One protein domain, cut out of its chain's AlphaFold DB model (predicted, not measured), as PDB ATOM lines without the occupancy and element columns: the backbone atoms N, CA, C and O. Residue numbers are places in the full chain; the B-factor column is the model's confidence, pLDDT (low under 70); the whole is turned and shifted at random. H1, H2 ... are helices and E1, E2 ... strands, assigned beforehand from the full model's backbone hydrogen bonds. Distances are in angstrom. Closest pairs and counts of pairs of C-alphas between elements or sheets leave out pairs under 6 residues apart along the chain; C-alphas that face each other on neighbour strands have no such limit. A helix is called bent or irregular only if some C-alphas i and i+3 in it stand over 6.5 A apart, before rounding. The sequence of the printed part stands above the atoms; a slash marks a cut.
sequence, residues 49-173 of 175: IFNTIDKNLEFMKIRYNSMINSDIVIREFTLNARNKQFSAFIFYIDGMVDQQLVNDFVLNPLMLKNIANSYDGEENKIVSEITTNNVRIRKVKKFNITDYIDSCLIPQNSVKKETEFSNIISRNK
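Overview. This is residues 49 to 173 of the 175 residues of an uncharacterized protein of Clostridiales bacterium (UniProt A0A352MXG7). A long, two-stranded hairpin, E1 and E2, runs between helix H1 on one side and helix H2 on the other, and a second, smaller hairpin, E3 and E4, makes an arm whose residues 131 to 136 stick out at the far end. H4, at the base of that arm, touches H2, while H5 sits away from the other named elements at the end of a long link. The printed part has 125 residues, with named elements in the order H1, E1, E2, H2, H3, E3, E4, H4, H5, and the class is mixed, helices and strands. Both sheets have two strands and are antiparallel. The whole is loose, with a radius of gyration of the C-alphas of 18.9 A, and spans 67 by 29 by 23 A.

Along the chain. Find C-alpha 53 at (160.029, 186.824, 180.932); from there H1 runs over residues 53 to 63, 15.3 A. E1, residues 72 to 81, is 27.6 A long, and E2, residues 84 to 93, comes back over 29.4 A. H2 follows as residues 99 to 111, 15.7 A, and is neither bent nor irregular, but only just: C-alphas 105 and 108 are 6.5 A apart. H3 is residues 115 to 118. Look for E3 at residues 126 to 132, 16.4 A, and E4 at residues 135 to 140, 15.6 A. H4 is residues 145 to 152, and H5, residues 165 to 171, ends at C-alpha 171 at (145.590, 199.773, 172.738).

Arrangement. Begin with the hairpin E1 and E2, antiparallel at 158 degrees, where N 75 and O 90 are within hydrogen-bond range at 2.8 A. The closest C-alphas of H1 and E2 are those of Ile 53 and Ala 88, 7.3 A. Those of E1 and H2 are Leu 79 and Met 111, 5.0 A. H2, with residues 106 to 110 alone, touches H4 at a steep tilt of 50 degrees, opposite ways; look at C-alphas 109 and 152, the closest, 5.8 A. The closest C-alphas of E1 and H3 are those of Ala 81 and Asn 117, 5.4 A. The hairpin E3 and E4 is antiparallel at 164 degrees, with N 127 and O 139 at 2.8 A. H1 and H2 are apart. Every O i to N i+4 pair is within hydrogen-bond range in H1, H4 and H5, but 7 of 9 in H2; H3 is too short for one.

Size, cuts and confidence. The two C-alphas farthest apart, Ile 68 and Asn 133, are 68.1 A from each other. The printed part has no cut, and the link H4 to H5, residues 153 to 164, is long. The mean pLDDT of the printed part is 78.5; look for values under 70 at residues 113 to 135, 138 to 142, 154 to 157 and 171 to 173.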
ATOM      1  N   ILE A  49     154.672 187.640 171.895       84.94
ATOM      2  CA  ILE A  49     155.262 187.643 173.239       84.94
ATOM      3  C   ILE A  49     156.227 186.459 173.371       84.94
ATOM      4  O   ILE A  49     155.879 185.326 173.033       84.94
ATOM      5  N   PHE A  50     157.437 186.704 173.881       86.69
ATOM      6  CA  PHE A  50     158.423 185.646 174.082       86.69
ATOM      7  C   PHE A  50     158.029 184.747 175.259       86.69
ATOM      8  O   PHE A  50     157.463 185.192 176.258       86.69
ATOM      9  N   ASN A  51     158.423 183.474 175.194       86.88
ATOM     10  CA  ASN A  51     158.179 182.516 176.279       86.88
ATOM     11  C   ASN A  51     159.005 182.819 177.545       86.88
ATOM     12  O   ASN A  51     158.693 182.316 178.621       86.88
ATOM     13  N   THR A  52     160.076 183.609 177.423       89.94
ATOM     14  CA  THR A  52     160.973 183.998 178.521       89.94
ATOM     15  C   THR A  52     160.651 185.402 179.013       89.94
ATOM     16  O   THR A  52     160.691 186.350 178.226       89.94
ATOM     17  N   ILE A  53     160.407 185.545 180.318       90.69
ATOM     18  CA  ILE A  53     160.029 186.824 180.932       90.69
ATOM     19  C   ILE A  53     161.110 187.905 180.783       90.69
ATOM     20  O   ILE A  53     160.774 189.051 180.500       90.69
ATOM     21  N   ASP A  54     162.389 187.533 180.869       91.94
ATOM     22  CA  ASP A  54     163.510 188.483 180.816       91.94
ATOM     23  C   ASP A  54     163.587 189.205 179.465       91.94
ATOM     24  O   ASP A  54     163.736 190.423 179.417       91.94
ATOM     25  N   LYS A  55     163.375 188.474 178.362       91.50
ATOM     26  CA  LYS A  55     163.321 189.067 177.015       91.50
ATOM     27  C   LYS A  55     162.139 190.023 176.862       91.50
ATOM     28  O   LYS A  55     162.282 191.080 176.261       91.50
ATOM     29  N   ASN A  56     160.980 189.672 177.427       91.94
ATOM     30  CA  ASN A  56     159.796 190.538 177.394       91.94
ATOM     31  C   ASN A  56     160.029 191.835 178.180       91.94
ATOM     32  O   ASN A  56     159.594 192.909 177.766       91.94
ATOM     33  N   LEU A  57     160.714 191.731 179.317       92.12
ATOM     34  CA  LEU A  57     161.065 192.858 180.169       92.12
ATOM     35  C   LEU A  57     162.069 193.793 179.484       92.12
ATOM     36  O   LEU A  57     161.873 195.008 179.487       92.12
ATOM     37  N   GLU A  58     163.122 193.237 178.884       91.38
ATOM     38  CA  GLU A  58     164.117 193.990 178.116       91.38
ATOM     39  C   GLU A  58     163.467 194.719 176.935       91.38
ATOM     40  O   GLU A  58     163.642 195.931 176.791       91.38
ATOM     41  N   PHE A  59     162.616 194.022 176.178       90.62
ATOM     42  CA  PHE A  59     161.842 194.606 175.085       90.62
ATOM     43  C   PHE A  59     161.012 195.814 175.544       90.62
ATOM     44  O   PHE A  59     161.070 196.883 174.937       90.62
ATOM     45  N   MET A  60     160.282 195.692 176.659       89.75
ATOM     46  CA  MET A  60     159.487 196.798 177.204       89.75
ATOM     47  C   MET A  60     160.351 197.976 177.670       89.75
ATOM     48  O   MET A  60     160.001 199.131 177.415       89.75
ATOM     49  N   LYS A  61     161.493 197.702 178.318       90.31
ATOM     50  CA  LYS A  61     162.438 198.733 178.780       90.31
ATOM     51  C   LYS A  61     163.005 199.539 177.609       90.31
ATOM     52  O   LYS A  61     163.045 200.768 177.704       90.31
ATOM     53  N   ILE A  62     163.379 198.868 176.518       89.56
ATOM     54  CA  ILE A  62     163.887 199.496 175.288       89.56
ATOM     55  C   ILE A  62     162.770 200.282 174.593       89.56
ATOM     56  O   ILE A  62     162.926 201.472 174.323       89.56
ATOM     57  N   ARG A  63     161.606 199.660 174.364       86.31
ATOM     58  CA  ARG A  63     160.491 200.251 173.602       86.31
ATOM     59  C   ARG A  63     160.003 201.586 174.160       86.31
ATOM     60  O   ARG A  63     159.602 202.461 173.386       86.31
ATOM     61  N   TYR A  64     159.990 201.702 175.485       87.38
ATOM     62  CA  TYR A  64     159.467 202.850 176.218       87.38
ATOM     63  C   TYR A  64     160.555 203.732 176.843       87.38
ATOM     64  O   TYR A  64     160.228 204.711 177.511       87.38
ATOM     65  N   ASN A  65     161.837 203.416 176.616       86.75
ATOM     66  CA  ASN A  65     162.980 204.115 177.210       86.75
ATOM     67  C   ASN A  65     162.824 204.314 178.727       86.75
ATOM     68  O   ASN A  65     163.073 205.402 179.244       86.75
ATOM     69  N   SER A  66     162.405 203.269 179.448       85.56
ATOM     70  CA  SER A  66     162.030 203.358 180.873       85.56
ATOM     71  C   SER A  66     163.170 203.836 181.788       85.56
ATOM     72  O   SER A  66     162.908 204.332 182.875       85.56
ATOM     73  N   MET A  67     164.436 203.750 181.356       83.00
ATOM     74  CA  MET A  67     165.566 204.320 182.110       83.00
ATOM     75  C   MET A  67     165.586 205.855 182.115       83.00
ATOM     76  O   MET A  67     166.194 206.454 182.996       83.00
ATOM     77  N   ILE A  68     164.980 206.480 181.106       85.19
ATOM     78  CA  ILE A  68     164.987 207.932 180.899       85.19
ATOM     79  C   ILE A  68     163.593 208.509 181.169       85.19
ATOM     80  O   ILE A  68     163.469 209.622 181.670       85.19
ATOM     81  N   ASN A  69     162.544 207.756 180.836       87.62
ATOM     82  CA  ASN A  69     161.165 208.179 181.003       87.62
ATOM     83  C   ASN A  69     160.659 207.881 182.424       87.62
ATOM     84  O   ASN A  69     160.452 206.719 182.770       87.62
ATOM     85  N   SER A  70     160.430 208.934 183.216       86.75
ATOM     86  CA  SER A  70     159.896 208.849 184.582       86.75
ATOM     87  C   SER A  70     158.412 208.515 184.648       86.75
ATOM     88  O   SER A  70     157.965 207.954 185.643       86.75
ATOM     89  N   ASP A  71     157.654 208.838 183.602       89.38
ATOM     90  CA  ASP A  71     156.210 208.614 183.579       89.38
ATOM     91  C   ASP A  71     155.896 207.127 183.406       89.38
ATOM     92  O   ASP A  71     154.765 206.710 183.596       89.38
ATOM     93  N   ILE A  72     156.870 206.300 183.025       91.31
ATOM     94  CA  ILE A  72     156.662 204.879 182.764       91.31
ATOM     95  C   ILE A  72     157.253 204.054 183.895       91.31
ATOM     96  O   ILE A  72     158.468 204.000 184.087       91.31
ATOM     97  N   VAL A  73     156.380 203.329 184.590       91.69
ATOM     98  CA  VAL A  73     156.758 202.488 185.720       91.69
ATOM     99  C   VAL A  73     156.638 201.016 185.347       91.69
ATOM    100  O   VAL A  73     155.556 200.505 185.045       91.69
ATOM    101  N   ILE A  74     157.770 200.314 185.423       93.44
ATOM    102  CA  ILE A  74     157.855 198.855 185.334       93.44
ATOM    103  C   ILE A  74     158.177 198.317 186.727       93.44
ATOM    104  O   ILE A  74     159.232 198.612 187.285       93.44
ATOM    105  N   ARG A  75     157.268 197.522 187.300       91.88
ATOM    106  CA  ARG A  75     157.426 196.915 188.628       91.88
ATOM    107  C   ARG A  75     157.473 195.400 188.519       91.88
ATOM    108  O   ARG A  75     156.464 194.774 188.212       91.88
ATOM    109  N   GLU A  76     158.630 194.829 188.808       92.94
ATOM    110  CA  GLU A  76     158.861 193.384 188.843       92.94
ATOM    111  C   GLU A  76     158.419 192.806 190.198       92.94
ATOM    112  O   GLU A  76     158.587 193.439 191.243       92.94
ATOM    113  N   PHE A  77     157.815 191.617 190.190       91.75
ATOM    114  CA  PHE A  77     157.364 190.924 191.391       91.75
ATOM    115  C   PHE A  77     157.285 189.409 191.210       91.75
ATOM    116  O   PHE A  77     157.302 188.882 190.098       91.75
ATOM    117  N   THR A  78     157.167 188.694 192.325       89.19
ATOM    118  CA  THR A  78     156.960 187.247 192.336       89.19
ATOM    119  C   THR A  78     155.533 186.927 192.758       89.19
ATOM    120  O   THR A  78     155.039 187.413 193.775       89.19
ATOM    121  N   LEU A  79     154.855 186.107 191.957       86.75
ATOM    122  CA  LEU A  79     153.554 185.550 192.299       86.75
ATOM    123  C   LEU A  79     153.722 184.135 192.845       86.75
ATOM    124  O   LEU A  79     154.445 183.304 192.291       86.75
ATOM    125  N   ASN A  80     153.016 183.856 193.932       78.62
ATOM    126  CA  ASN A  80     153.011 182.545 194.558       78.62
ATOM    127  C   ASN A  80     151.687 181.864 194.241       78.62
ATOM    128  O   ASN A  80     150.638 182.282 194.732       78.62
ATOM    129  N   ALA A  81     151.730 180.810 193.430       76.31
ATOM    130  CA  ALA A  81     150.547 180.047 193.067       76.31
ATOM    131  C   ALA A  81     150.816 178.551 193.232       76.31
ATOM    132  O   ALA A  81     151.715 177.999 192.598       76.31
ATOM    133  N   ARG A  82     150.034 177.892 194.097       74.69
ATOM    134  CA  ARG A  82     150.166 176.459 194.418       74.69
ATOM    135  C   ARG A  82     151.598 176.053 194.760       74.69
ATOM    136  O   ARG A  82     152.161 175.146 194.154       74.69
ATOM    137  N   ASN A  83     152.199 176.784 195.697       73.44
ATOM    138  CA  ASN A  83     153.568 176.548 196.164       73.44
ATOM    139  C   ASN A  83     154.660 176.648 195.069       73.44
ATOM    140  O   ASN A  83     155.808 176.278 195.305       73.44
ATOM    141  N   LYS A  84     154.323 177.179 193.883       80.12
ATOM    142  CA  LYS A  84     155.268 177.552 192.825       80.12
ATOM    143  C   LYS A  84     155.384 179.066 192.759       80.12
ATOM    144  O   LYS A  84     154.388 179.778 192.893       80.12
ATOM    145  N   GLN A  85     156.605 179.533 192.544       84.69
ATOM    146  CA  GLN A  85     156.899 180.945 192.344       84.69
ATOM    147  C   GLN A  85     156.984 181.218 190.845       84.69
ATOM    148  O   GLN A  85     157.647 180.468 190.124       84.69
ATOM    149  N   PHE A  86     156.331 182.276 190.378       88.25
ATOM    150  CA  PHE A  86     156.483 182.757 189.011       88.25
ATOM    151  C   PHE A  86     156.891 184.226 189.039       88.25
ATOM    152  O   PHE A  86     156.350 185.017 189.811       88.25
ATOM    153  N   SER A  87     157.841 184.591 188.189       90.88
ATOM    154  CA  SER A  87     158.237 185.984 187.999       90.88
ATOM    155  C   SER A  87     157.246 186.679 187.071       90.88
ATOM    156  O   SER A  87     156.919 186.157 186.004       90.88
ATOM    157  N   ALA A  88     156.780 187.858 187.464       91.75
ATOM    158  CA  ALA A  88     155.909 188.710 186.669       91.75
ATOM    159  C   ALA A  88     156.304 190.179 186.834       91.75
ATOM    160  O   ALA A  88     157.090 190.541 187.706       91.75
ATOM    161  N   PHE A  89     155.754 191.040 185.989       93.44
ATOM    162  CA  PHE A  89     155.900 192.479 186.140       93.44
ATOM    163  C   PHE A  89     154.603 193.190 185.763       93.44
ATOM    164  O   PHE A  89     153.787 192.662 185.008       93.44
ATOM    165  N   ILE A  90     154.419 194.393 186.299       91.50
ATOM    166  CA  ILE A  90     153.358 195.322 185.908       91.50
ATOM    167  C   ILE A  90     154.001 196.500 185.185       91.50
ATOM    168  O   ILE A  90     155.052 196.982 185.597       91.50
ATOM    169  N   PHE A  91     153.347 196.956 184.123       91.56
ATOM    170  CA  PHE A  91     153.682 198.160 183.376       91.56
ATOM    171  C   PHE A  91     152.509 199.135 183.479       91.56
ATOM    172  O   PHE A  91     151.373 198.752 183.192       91.56
ATOM    173  N   TYR A  92     152.769 200.373 183.889       91.00
ATOM    174  CA  TYR A  92     151.768 201.438 183.909       91.00
ATOM    175  C   TYR A  92     152.415 202.812 183.735       91.00
ATOM    176  O   TYR A  92     153.627 202.962 183.881       91.00
ATOM    177  N   ILE A  93     151.584 203.801 183.410       90.38
ATOM    178  CA  ILE A  93     151.994 205.200 183.308       90.38
ATOM    179  C   ILE A  93     151.634 205.896 184.623       90.38
ATOM    180  O   ILE A  93     150.479 205.837 185.059       90.38
ATOM    181  N   ASP A  94     152.617 206.517 185.264       87.44
ATOM    182  CA  ASP A  94     152.435 207.334 186.456       87.44
ATOM    183  C   ASP A  94     151.519 208.530 186.150       87.44
ATOM    184  O   ASP A  94     151.516 209.087 185.053       87.44
ATOM    185  N   GLY A  95     150.651 208.874 187.095       88.56
ATOM    186  CA  GLY A  95     149.611 209.888 186.911       88.56
ATOM    187  C   GLY A  95     148.397 209.460 186.069       88.56
ATOM    188  O   GLY A  95     147.365 210.126 186.141       88.56
ATOM    189  N   MET A  96     148.452 208.346 185.323       88.75
ATOM    190  CA  MET A  96     147.284 207.787 184.607       88.75
ATOM    191  C   MET A  96     146.580 206.659 185.363       88.75
ATOM    192  O   MET A  96     145.517 206.194 184.948       88.75
ATOM    193  N   VAL A  97     147.186 206.187 186.449       88.75
ATOM    194  CA  VAL A  97     146.701 205.056 187.232       88.75
ATOM    195  C   VAL A  97     146.712 205.421 188.710       88.75
ATOM    196  O   VAL A  97     147.654 206.038 189.200       88.75
ATOM    197  N   ASP A  98     145.674 205.008 189.435       91.06
ATOM    198  CA  ASP A  98     145.647 205.117 190.890       91.06
ATOM    199  C   ASP A  98     146.543 204.034 191.512       91.06
ATOM    200  O   ASP A  98     146.242 202.834 191.479       91.06
ATOM    201  N   GLN A  99     147.666 204.469 192.084       90.25
ATOM    202  CA  GLN A  99     148.644 203.584 192.705       90.25
ATOM    203  C   GLN A  99     148.064 202.795 193.889       90.25
ATOM    204  O   GLN A  99     148.467 201.646 194.087       90.25
ATOM    205  N   GLN A 100     147.140 203.372 194.668       90.50
ATOM    206  CA  GLN A 100     146.527 202.676 195.804       90.50
ATOM    207  C   GLN A 100     145.672 201.514 195.300       90.50
ATOM    208  O   GLN A 100     145.831 200.387 195.767       90.50
ATOM    209  N   LEU A 101     144.867 201.750 194.260       89.81
ATOM    210  CA  LEU A 101     144.059 200.697 193.644       89.81
ATOM    211  C   LEU A 101     144.922 199.585 193.041       89.81
ATOM    212  O   LEU A 101     144.634 198.406 193.247       89.81
ATOM    213  N   VAL A 102     146.004 199.922 192.331       89.44
ATOM    214  CA  VAL A 102     146.928 198.906 191.794       89.44
ATOM    215  C   VAL A 102     147.554 198.088 192.915       89.44
ATOM    216  O   VAL A 102     147.669 196.866 192.806       89.44
ATOM    217  N   ASN A 103     147.962 198.742 193.998       89.25
ATOM    218  CA  ASN A 103     148.571 198.050 195.118       89.25
ATOM    219  C   ASN A 103     147.588 197.083 195.786       89.25
ATOM    220  O   ASN A 103     147.901 195.907 195.953       89.25
ATOM    221  N   ASP A 104     146.385 197.553 196.094       87.81
ATOM    222  CA  ASP A 104     145.430 196.803 196.905       87.81
ATOM    223  C   ASP A 104     144.665 195.744 196.109       87.81
ATOM    224  O   ASP A 104     144.345 194.684 196.651       87.81
ATOM    225  N   PHE A 105     144.426 195.982 194.816       85.88
ATOM    226  CA  PHE A 105     143.604 195.109 193.970       85.88
ATOM    227  C   PHE A 105     144.375 194.316 192.915       85.88
ATOM    228  O   PHE A 105     143.795 193.414 192.308       85.88
ATOM    229  N   VAL A 106     145.660 194.611 192.696       87.62
ATOM    230  CA  VAL A 106     146.502 193.858 191.752       87.62
ATOM    231  C   VAL A 106     147.721 193.267 192.450       87.62
ATOM    232  O   VAL A 106     147.891 192.053 192.437       87.62
ATOM    233  N   LEU A 107     148.556 194.079 193.102       88.75
ATOM    234  CA  LEU A 107     149.812 193.586 193.685       88.75
ATOM    235  C   LEU A 107     149.584 192.731 194.932       88.75
ATOM    236  O   LEU A 107     150.044 191.591 194.973       88.75
ATOM    237  N   ASN A 108     148.843 193.236 195.921       87.38
ATOM    238  CA  ASN A 108     148.593 192.526 197.175       87.38
ATOM    239  C   ASN A 108     147.937 191.150 196.940       87.38
ATOM    240  O   ASN A 108     148.469 190.163 197.456       87.38
ATOM    241  N   PRO A 109     146.869 191.008 196.125       83.00
ATOM    242  CA  PRO A 109     146.259 189.703 195.857       83.00
ATOM    243  C   PRO A 109     147.190 188.715 195.142       83.00
ATOM    244  O   PRO A 109     147.072 187.509 195.357       83.00
ATOM    245  N   LEU A 110     148.112 189.204 194.302       84.00
ATOM    246  CA  LEU A 110     149.025 188.358 193.525       84.00
ATOM    247  C   LEU A 110     150.320 187.995 194.275       84.00
ATOM    248  O   LEU A 110     150.879 186.923 194.036       84.00
ATOM    249  N   MET A 111     150.793 188.856 195.182       82.44
ATOM    250  CA  MET A 111     152.010 188.639 195.976       82.44
ATOM    251  C   MET A 111     151.744 187.900 197.292       82.44
ATOM    252  O   MET A 111     152.571 187.092 197.731       82.44
ATOM    253  N   LEU A 112     150.621 188.187 197.966       72.38
ATOM    254  CA  LEU A 112     150.381 187.680 199.315       72.38
ATOM    255  C   LEU A 112     150.175 186.162 199.313       72.38
ATOM    256  O   LEU A 112     149.295 185.591 198.660       72.38
ATOM    257  N   LYS A 113     150.990 185.490 200.126       65.06
ATOM    258  CA  LYS A 113     150.874 184.061 200.391       65.06
ATOM    259  C   LYS A 113     149.692 183.818 201.334       65.06
ATOM    260  O   LYS A 113     149.823 183.953 202.545       65.06
ATOM    261  N   ASN A 114     148.544 183.429 200.786       59.81
ATOM    262  CA  ASN A 114     147.422 182.914 201.572       59.81
ATOM    263  C   ASN A 114     147.519 181.376 201.694       59.81
ATOM    264  O   ASN A 114     148.114 180.711 200.841       59.81
ATOM    265  N   ILE A 115     146.908 180.792 202.727       55.97
ATOM    266  CA  ILE A 115     146.653 179.349 202.851       55.97
ATOM    267  C   ILE A 115     145.949 178.836 201.586       55.97
ATOM    268  O   ILE A 115     146.344 177.802 201.060       55.97
ATOM    269  N   ALA A 116     145.021 179.611 201.009       54.03
ATOM    270  CA  ALA A 116     144.384 179.304 199.722       54.03
ATOM    271  C   ALA A 116     145.376 179.172 198.539       54.03
ATOM    272  O   ALA A 116     145.134 178.397 197.616       54.03
ATOM    273  N   ASN A 117     146.515 179.874 198.596       57.03
ATOM    274  CA  ASN A 117     147.558 179.904 197.559       57.03
ATOM    275  C   ASN A 117     148.704 178.911 197.849       57.03
ATOM    276  O   ASN A 117     149.497 178.583 196.964       57.03
ATOM    277  N   SER A 118     148.782 178.433 199.096       56.09
ATOM    278  CA  SER A 118     149.785 177.485 199.607       56.09
ATOM    279  C   SER A 118     149.244 176.061 199.740       56.09
ATOM    280  O   SER A 118     150.010 175.157 200.063       56.09
ATOM    281  N   TYR A 119     147.935 175.861 199.548       53.91
ATOM    282  CA  TYR A 119     147.302 174.565 199.744       53.91
ATOM    283  C   TYR A 119     147.694 173.603 198.620       53.91
ATOM    284  O   TYR A 119     147.162 173.648 197.511       53.91
ATOM    285  N   ASP A 120     148.619 172.712 198.959       54.53
ATOM    286  CA  ASP A 120     149.031 171.525 198.210       54.53
ATOM    287  C   ASP A 120     148.013 170.382 198.382       54.53
ATOM    288  O   ASP A 120     148.340 169.231 198.663       54.53
ATOM    289  N   GLY A 121     146.722 170.715 198.339       50.53
ATOM    290  CA  GLY A 121     145.671 169.711 198.419       50.53
ATOM    291  C   GLY A 121     145.716 168.860 197.170       50.53
ATOM    292  O   GLY A 121     145.253 169.355 196.147       50.53
ATOM    293  N   GLU A 122     146.290 167.657 197.305       52.31
ATOM    294  CA  GLU A 122     146.527 166.610 196.304       52.31
ATOM    295  C   GLU A 122     146.538 167.140 194.871       52.31
ATOM    296  O   GLU A 122     145.481 167.465 194.330       52.31
ATOM    297  N   GLU A 123     147.725 167.157 194.251       54.16
ATOM    298  CA  GLU A 123     148.098 167.723 192.939       54.16
ATOM    299  C   GLU A 123     147.106 167.546 191.771       54.16
ATOM    300  O   GLU A 123     147.252 168.149 190.712       54.16
ATOM    301  N   ASN A 124     146.058 166.761 191.949       53.19
ATOM    302  CA  ASN A 124     145.012 166.465 191.018       53.19
ATOM    303  C   ASN A 124     143.683 166.259 191.764       53.19
ATOM    304  O   ASN A 124     143.386 165.135 192.161       53.19
ATOM    305  N   LYS A 125     142.836 167.292 191.900       53.28
ATOM    306  CA  LYS A 125     141.438 167.090 192.334       53.28
ATOM    307  C   LYS A 125     140.811 166.059 191.386       53.28
ATOM    308  O   LYS A 125     140.593 166.371 190.211       53.28
ATOM    309  N   ILE A 126     140.622 164.827 191.866       51.66
ATOM    310  CA  ILE A 126     140.101 163.709 191.077       51.66
ATOM    311  C   ILE A 126     138.658 164.075 190.738       51.66
ATOM    312  O   ILE A 126     137.799 164.139 191.611       51.66
ATOM    313  N   VAL A 127     138.411 164.407 189.474       58.25
ATOM    314  CA  VAL A 127     137.086 164.832 188.999       58.25
ATOM    315  C   VAL A 127     136.162 163.623 188.885       58.25
ATOM    316  O   VAL A 127     134.960 163.733 189.091       58.25
ATOM    317  N   SER A 128     136.736 162.466 188.563       55.59
ATOM    318  CA  SER A 128     136.032 161.195 188.496       55.59
ATOM    319  C   SER A 128     137.019 160.047 188.629       55.59
ATOM    320  O   SER A 128     138.131 160.101 188.088       55.59
ATOM    321  N   GLU A 129     136.575 158.994 189.298       60.06
ATOM    322  CA  GLU A 129     137.297 157.745 189.453       60.06
ATOM    323  C   GLU A 129     136.406 156.597 188.986       60.06
ATOM    324  O   GLU A 129     135.255 156.502 189.404       60.06
ATOM    325  N   ILE A 130     136.927 155.750 188.099       61.16
ATOM    326  CA  ILE A 130     136.247 154.536 187.642       61.16
ATOM    327  C   ILE A 130     137.189 153.363 187.905       61.16
ATOM    328  O   ILE A 130     138.372 153.426 187.555       61.16
ATOM    329  N   THR A 131     136.656 152.304 188.511       58.09
ATOM    330  CA  THR A 131     137.385 151.062 188.775       58.09
ATOM    331  C   THR A 131     136.826 149.970 187.873       58.09
ATOM    332  O   THR A 131     135.696 149.529 188.066       58.09
ATOM    333  N   THR A 132     137.625 149.517 186.909       62.50
ATOM    334  CA  THR A 132     137.297 148.375 186.042       62.50
ATOM    335  C   THR A 132     138.477 147.414 186.067       62.50
ATOM    336  O   THR A 132     139.610 147.847 185.873       62.50
ATOM    337  N   ASN A 133     138.235 146.121 186.316       69.75
ATOM    338  CA  ASN A 133     139.260 145.067 186.301       69.75
ATOM    339  C   ASN A 133     140.539 145.434 187.084       69.75
ATOM    340  O   ASN A 133     141.644 145.349 186.554       69.75
ATOM    341  N   ASN A 134     140.388 145.901 188.328       68.88
ATOM    342  CA  ASN A 134     141.488 146.297 189.223       68.88
ATOM    343  C   ASN A 134     142.360 147.475 188.733       68.88
ATOM    344  O   ASN A 134     143.363 147.797 189.368       68.88
ATOM    345  N   VAL A 135     141.968 148.167 187.660       66.19
ATOM    346  CA  VAL A 135     142.626 149.387 187.180       66.19
ATOM    347  C   VAL A 135     141.835 150.606 187.652       66.19
ATOM    348  O   VAL A 135     140.637 150.728 187.390       66.19
ATOM    349  N   ARG A 136     142.515 151.519 188.356       72.06
ATOM    350  CA  ARG A 136     141.953 152.775 188.874       72.06
ATOM    351  C   ARG A 136     142.231 153.903 187.882       72.06
ATOM    352  O   ARG A 136     143.356 154.392 187.800       72.06
ATOM    353  N   ILE A 137     141.216 154.326 187.133       73.94
ATOM    354  CA  ILE A 137     141.338 155.428 186.168       73.94
ATOM    355  C   ILE A 137     140.921 156.724 186.863       73.94
ATOM    356  O   ILE A 137     139.779 156.855 187.300       73.94
ATOM    357  N   ARG A 138     141.844 157.689 186.964       68.94
ATOM    358  CA  ARG A 138     141.608 158.997 187.597       68.94
ATOM    359  C   ARG A 138     141.642 160.109 186.553       68.94
ATOM    360  O   ARG A 138     142.648 160.284 185.867       68.94
ATOM    361  N   LYS A 139     140.572 160.905 186.467       63.16
ATOM    362  CA  LYS A 139     140.571 162.152 185.687       63.16
ATOM    363  C   LYS A 139     141.018 163.304 186.574       63.16
ATOM    364  O   LYS A 139     140.384 163.590 187.587       63.16
ATOM    365  N   VAL A 140     142.088 163.978 186.173       64.00
ATOM    366  CA  VAL A 140     142.742 164.999 186.990       64.00
ATOM    367  C   VAL A 140     142.581 166.399 186.396       64.00
ATOM    368  O   VAL A 140     142.796 166.595 185.198       64.00
ATOM    369  N   LYS A 141     142.177 167.390 187.206       66.62
ATOM    370  CA  LYS A 141     142.102 168.793 186.759       66.62
ATOM    371  C   LYS A 141     143.491 169.431 186.832       66.62
ATOM    372  O   LYS A 141     143.961 169.753 187.922       66.62
ATOM    373  N   LYS A 142     144.115 169.652 185.670       68.69
ATOM    374  CA  LYS A 142     145.385 170.387 185.570       68.69
ATOM    375  C   LYS A 142     145.208 171.818 186.082       68.69
ATOM    376  O   LYS A 142     144.202 172.467 185.800       68.69
ATOM    377  N   PHE A 143     146.185 172.291 186.847       72.56
ATOM    378  CA  PHE A 143     146.250 173.685 187.262       72.56
ATOM    379  C   PHE A 143     146.500 174.584 186.051       72.56
ATOM    380  O   PHE A 143     147.431 174.333 185.289       72.56
ATOM    381  N   ASN A 144     145.697 175.635 185.909       80.88
ATOM    382  CA  ASN A 144     145.928 176.698 184.947       80.88
ATOM    383  C   ASN A 144     146.257 177.978 185.716       80.88
ATOM    384  O   ASN A 144     145.433 178.467 186.489       80.88
ATOM    385  N   ILE A 145     147.467 178.496 185.511       81.81
ATOM    386  CA  ILE A 145     147.931 179.717 186.172       81.81
ATOM    387  C   ILE A 145     147.098 180.933 185.759       81.81
ATOM    388  O   ILE A 145     146.840 181.810 186.575       81.81
ATOM    389  N   THR A 146     146.616 180.954 184.520       83.06
ATOM    390  CA  THR A 146     145.826 182.060 183.987       83.06
ATOM    391  C   THR A 146     144.484 182.176 184.707       83.06
ATOM    392  O   THR A 146     144.104 183.265 185.117       83.06
ATOM    393  N   ASP A 147     143.804 181.048 184.933       81.69
ATOM    394  CA  ASP A 147     142.521 181.023 185.651       81.69
ATOM    395  C   ASP A 147     142.697 181.429 187.123       81.69
ATOM    396  O   ASP A 147     141.807 182.021 187.730       81.69
ATOM    397  N   TYR A 148     143.858 181.113 187.704       81.38
ATOM    398  CA  TYR A 148     144.210 181.544 189.051       81.38
ATOM    399  C   TYR A 148     144.407 183.060 189.120       81.38
ATOM    400  O   TYR A 148     143.790 183.701 189.966       81.38
ATOM    401  N   ILE A 149     145.186 183.636 188.198       84.56
ATOM    402  CA  ILE A 149     145.384 185.089 188.114       84.56
ATOM    403  C   ILE A 149     144.037 185.799 187.946       84.56
ATOM    404  O   ILE A 149     143.754 186.728 188.695       84.56
ATOM    405  N   ASP A 150     143.175 185.322 187.043       82.44
ATOM    406  CA  ASP A 150     141.842 185.902 186.848       82.44
ATOM    407  C   ASP A 150     140.999 185.866 188.131       82.44
ATOM    408  O   ASP A 150     140.280 186.815 188.417       82.44
ATOM    409  N   SER A 151     141.091 184.791 188.922       80.25
ATOM    410  CA  SER A 151     140.345 184.671 190.182       80.25
ATOM    411  C   SER A 151     140.862 185.580 191.301       80.25
ATOM    412  O   SER A 151     140.104 185.927 192.206       80.25
ATOM    413  N   CYS A 152     142.143 185.962 191.254       78.88
ATOM    414  CA  CYS A 152     142.754 186.873 192.221       78.88
ATOM    415  C   CYS A 152     142.401 188.340 191.945       78.88
ATOM    416  O   CYS A 152     142.412 189.158 192.863       78.88
ATOM    417  N   LEU A 153     142.100 188.676 190.692       80.81
ATOM    418  CA  LEU A 153     141.719 190.021 190.284       80.81
ATOM    419  C   LEU A 153     140.209 190.198 190.534       80.81
ATOM    420  O   LEU A 153     139.387 189.495 189.952       80.81
ATOM    421  N   ILE A 154     139.833 191.109 191.441       67.06
ATOM    422  CA  ILE A 154     138.431 191.352 191.847       67.06
ATOM    423  C   ILE A 154     137.527 191.585 190.614       67.06
ATOM    424  O   ILE A 154     137.958 192.256 189.674       67.06
ATOM    425  N   PRO A 155     136.254 191.124 190.621       58.62
ATOM    426  CA  PRO A 155     135.314 191.204 189.490       58.62
ATOM    427  C   PRO A 155     135.083 192.593 188.875       58.62
ATOM    428  O   PRO A 155     134.523 192.684 187.787       58.62
ATOM    429  N   GLN A 156     135.484 193.675 189.545       55.59
ATOM    430  CA  GLN A 156     135.336 195.036 189.030       55.59
ATOM    431  C   GLN A 156     136.397 195.407 187.973       55.59
ATOM    432  O   GLN A 156     136.244 196.416 187.287       55.59
ATOM    433  N   ASN A 157     137.442 194.588 187.794       63.91
ATOM    434  CA  ASN A 157     138.476 194.801 186.780       63.91
ATOM    435  C   ASN A 157     138.111 194.124 185.449       63.91
ATOM    436  O   ASN A 157     137.961 192.906 185.374       63.91
ATOM    437  N   SER A 158     138.038 194.890 184.355       72.12
ATOM    438  CA  SER A 158     137.900 194.315 183.010       72.12
ATOM    439  C   SER A 158     139.252 193.784 182.511       72.12
ATOM    440  O   SER A 158     140.024 194.514 181.883       72.12
ATOM    441  N   VAL A 159     139.548 192.514 182.792       79.50
ATOM    442  CA  VAL A 159     140.797 191.855 182.376       79.50
ATOM    443  C   VAL A 159     140.666 191.346 180.939       79.50
ATOM    444  O   VAL A 159     139.694 190.677 180.587       79.50
ATOM    445  N   LYS A 160     141.651 191.656 180.091       84.00
ATOM    446  CA  LYS A 160     141.792 191.073 178.747       84.00
ATOM    447  C   LYS A 160     143.178 190.460 178.612       84.00
ATOM    448  O   LYS A 160     144.148 191.035 179.096       84.00
ATOM    449  N   LYS A 161     143.246 189.303 177.958       86.50
ATOM    450  CA  LYS A 161     144.475 188.536 177.741       86.50
ATOM    451  C   LYS A 161     144.922 188.737 176.301       86.50
ATOM    452  O   LYS A 161     144.096 188.628 175.403       86.50
ATOM    453  N   GLU A 162     146.205 188.995 176.103       86.81
ATOM    454  CA  GLU A 162     146.806 189.225 174.789       86.81
ATOM    455  C   GLU A 162     148.086 188.398 174.659       86.81
ATOM    456  O   GLU A 162     148.788 188.173 175.647       86.81
ATOM    457  N   THR A 163     148.385 187.946 173.442       85.69
ATOM    458  CA  THR A 163     149.570 187.126 173.121       85.69
ATOM    459  C   THR A 163     150.573 187.844 172.219       85.69
ATOM    460  O   THR A 163     151.663 187.328 171.976       85.69
ATOM    461  N   GLU A 164     150.222 189.030 171.719       86.19
ATOM    462  CA  GLU A 164     151.030 189.814 170.783       86.19
ATOM    463  C   GLU A 164     151.316 191.213 171.332       86.19
ATOM    464  O   GLU A 164     150.435 191.868 171.902       86.19
ATOM    465  N   PHE A 165     152.543 191.704 171.127       83.69
ATOM    466  CA  PHE A 165     152.922 193.048 171.566       83.69
ATOM    467  C   PHE A 165     152.226 194.150 170.761       83.69
ATOM    468  O   PHE A 165     151.903 195.201 171.317       83.69
ATOM    469  N   SER A 166     151.930 193.902 169.484       82.50
ATOM    470  CA  SER A 166     151.152 194.779 168.595       82.50
ATOM    471  C   SER A 166     149.823 195.214 169.229       82.50
ATOM    472  O   SER A 166     149.521 196.409 169.312       82.50
ATOM    473  N   ASN A 167     149.048 194.253 169.735       82.56
ATOM    474  CA  ASN A 167     147.733 194.477 170.336       82.56
ATOM    475  C   ASN A 167     147.839 195.217 171.673       82.56
ATOM    476  O   ASN A 167     147.056 196.127 171.950       82.56
ATOM    477  N   ILE A 168     148.847 194.880 172.484       83.12
ATOM    478  CA  ILE A 168     149.101 195.548 173.768       83.12
ATOM    479  C   ILE A 168     149.465 197.020 173.537       83.12
ATOM    480  O   ILE A 168     148.918 197.908 174.188       83.12
ATOM    481  N   ILE A 169     150.371 197.302 172.600       79.12
ATOM    482  CA  ILE A 169     150.888 198.655 172.365       79.12
ATOM    483  C   ILE A 169     149.854 199.526 171.646       79.12
ATOM    484  O   ILE A 169     149.651 200.676 172.031       79.12
ATOM    485  N   SER A 170     149.172 198.999 170.625       76.69
ATOM    486  CA  SER A 170     148.152 199.753 169.878       76.69
ATOM    487  C   SER A 170     147.003 200.215 170.771       76.69
ATOM    488  O   SER A 170     146.519 201.332 170.615       76.69
ATOM    489  N   ARG A 171     146.622 199.409 171.766       67.19
ATOM    490  CA  ARG A 171     145.590 199.773 172.738       67.19
ATOM    491  C   ARG A 171     146.019 200.878 173.707       67.19
ATOM    492  O   ARG A 171     145.166 201.624 174.172       67.19
ATOM    493  N   ASN A 172     147.316 200.990 173.991       60.00
ATOM    494  CA  ASN A 172     147.883 202.070 174.802       60.00
ATOM    495  C   ASN A 172     148.182 203.339 173.983       60.00
ATOM    496  O   ASN A 172     148.613 204.346 174.539       60.00
ATOM    497  N   LYS A 173     147.962 203.317 172.661       54.00
ATOM    498  CA  LYS A 173     148.087 204.504 171.816       54.00
ATOM    499  C   LYS A 173     146.828 205.353 171.993       54.00
ATOM    500  O   LYS A 173     145.809 205.112 171.351       54.00
TER     501      LYS A 173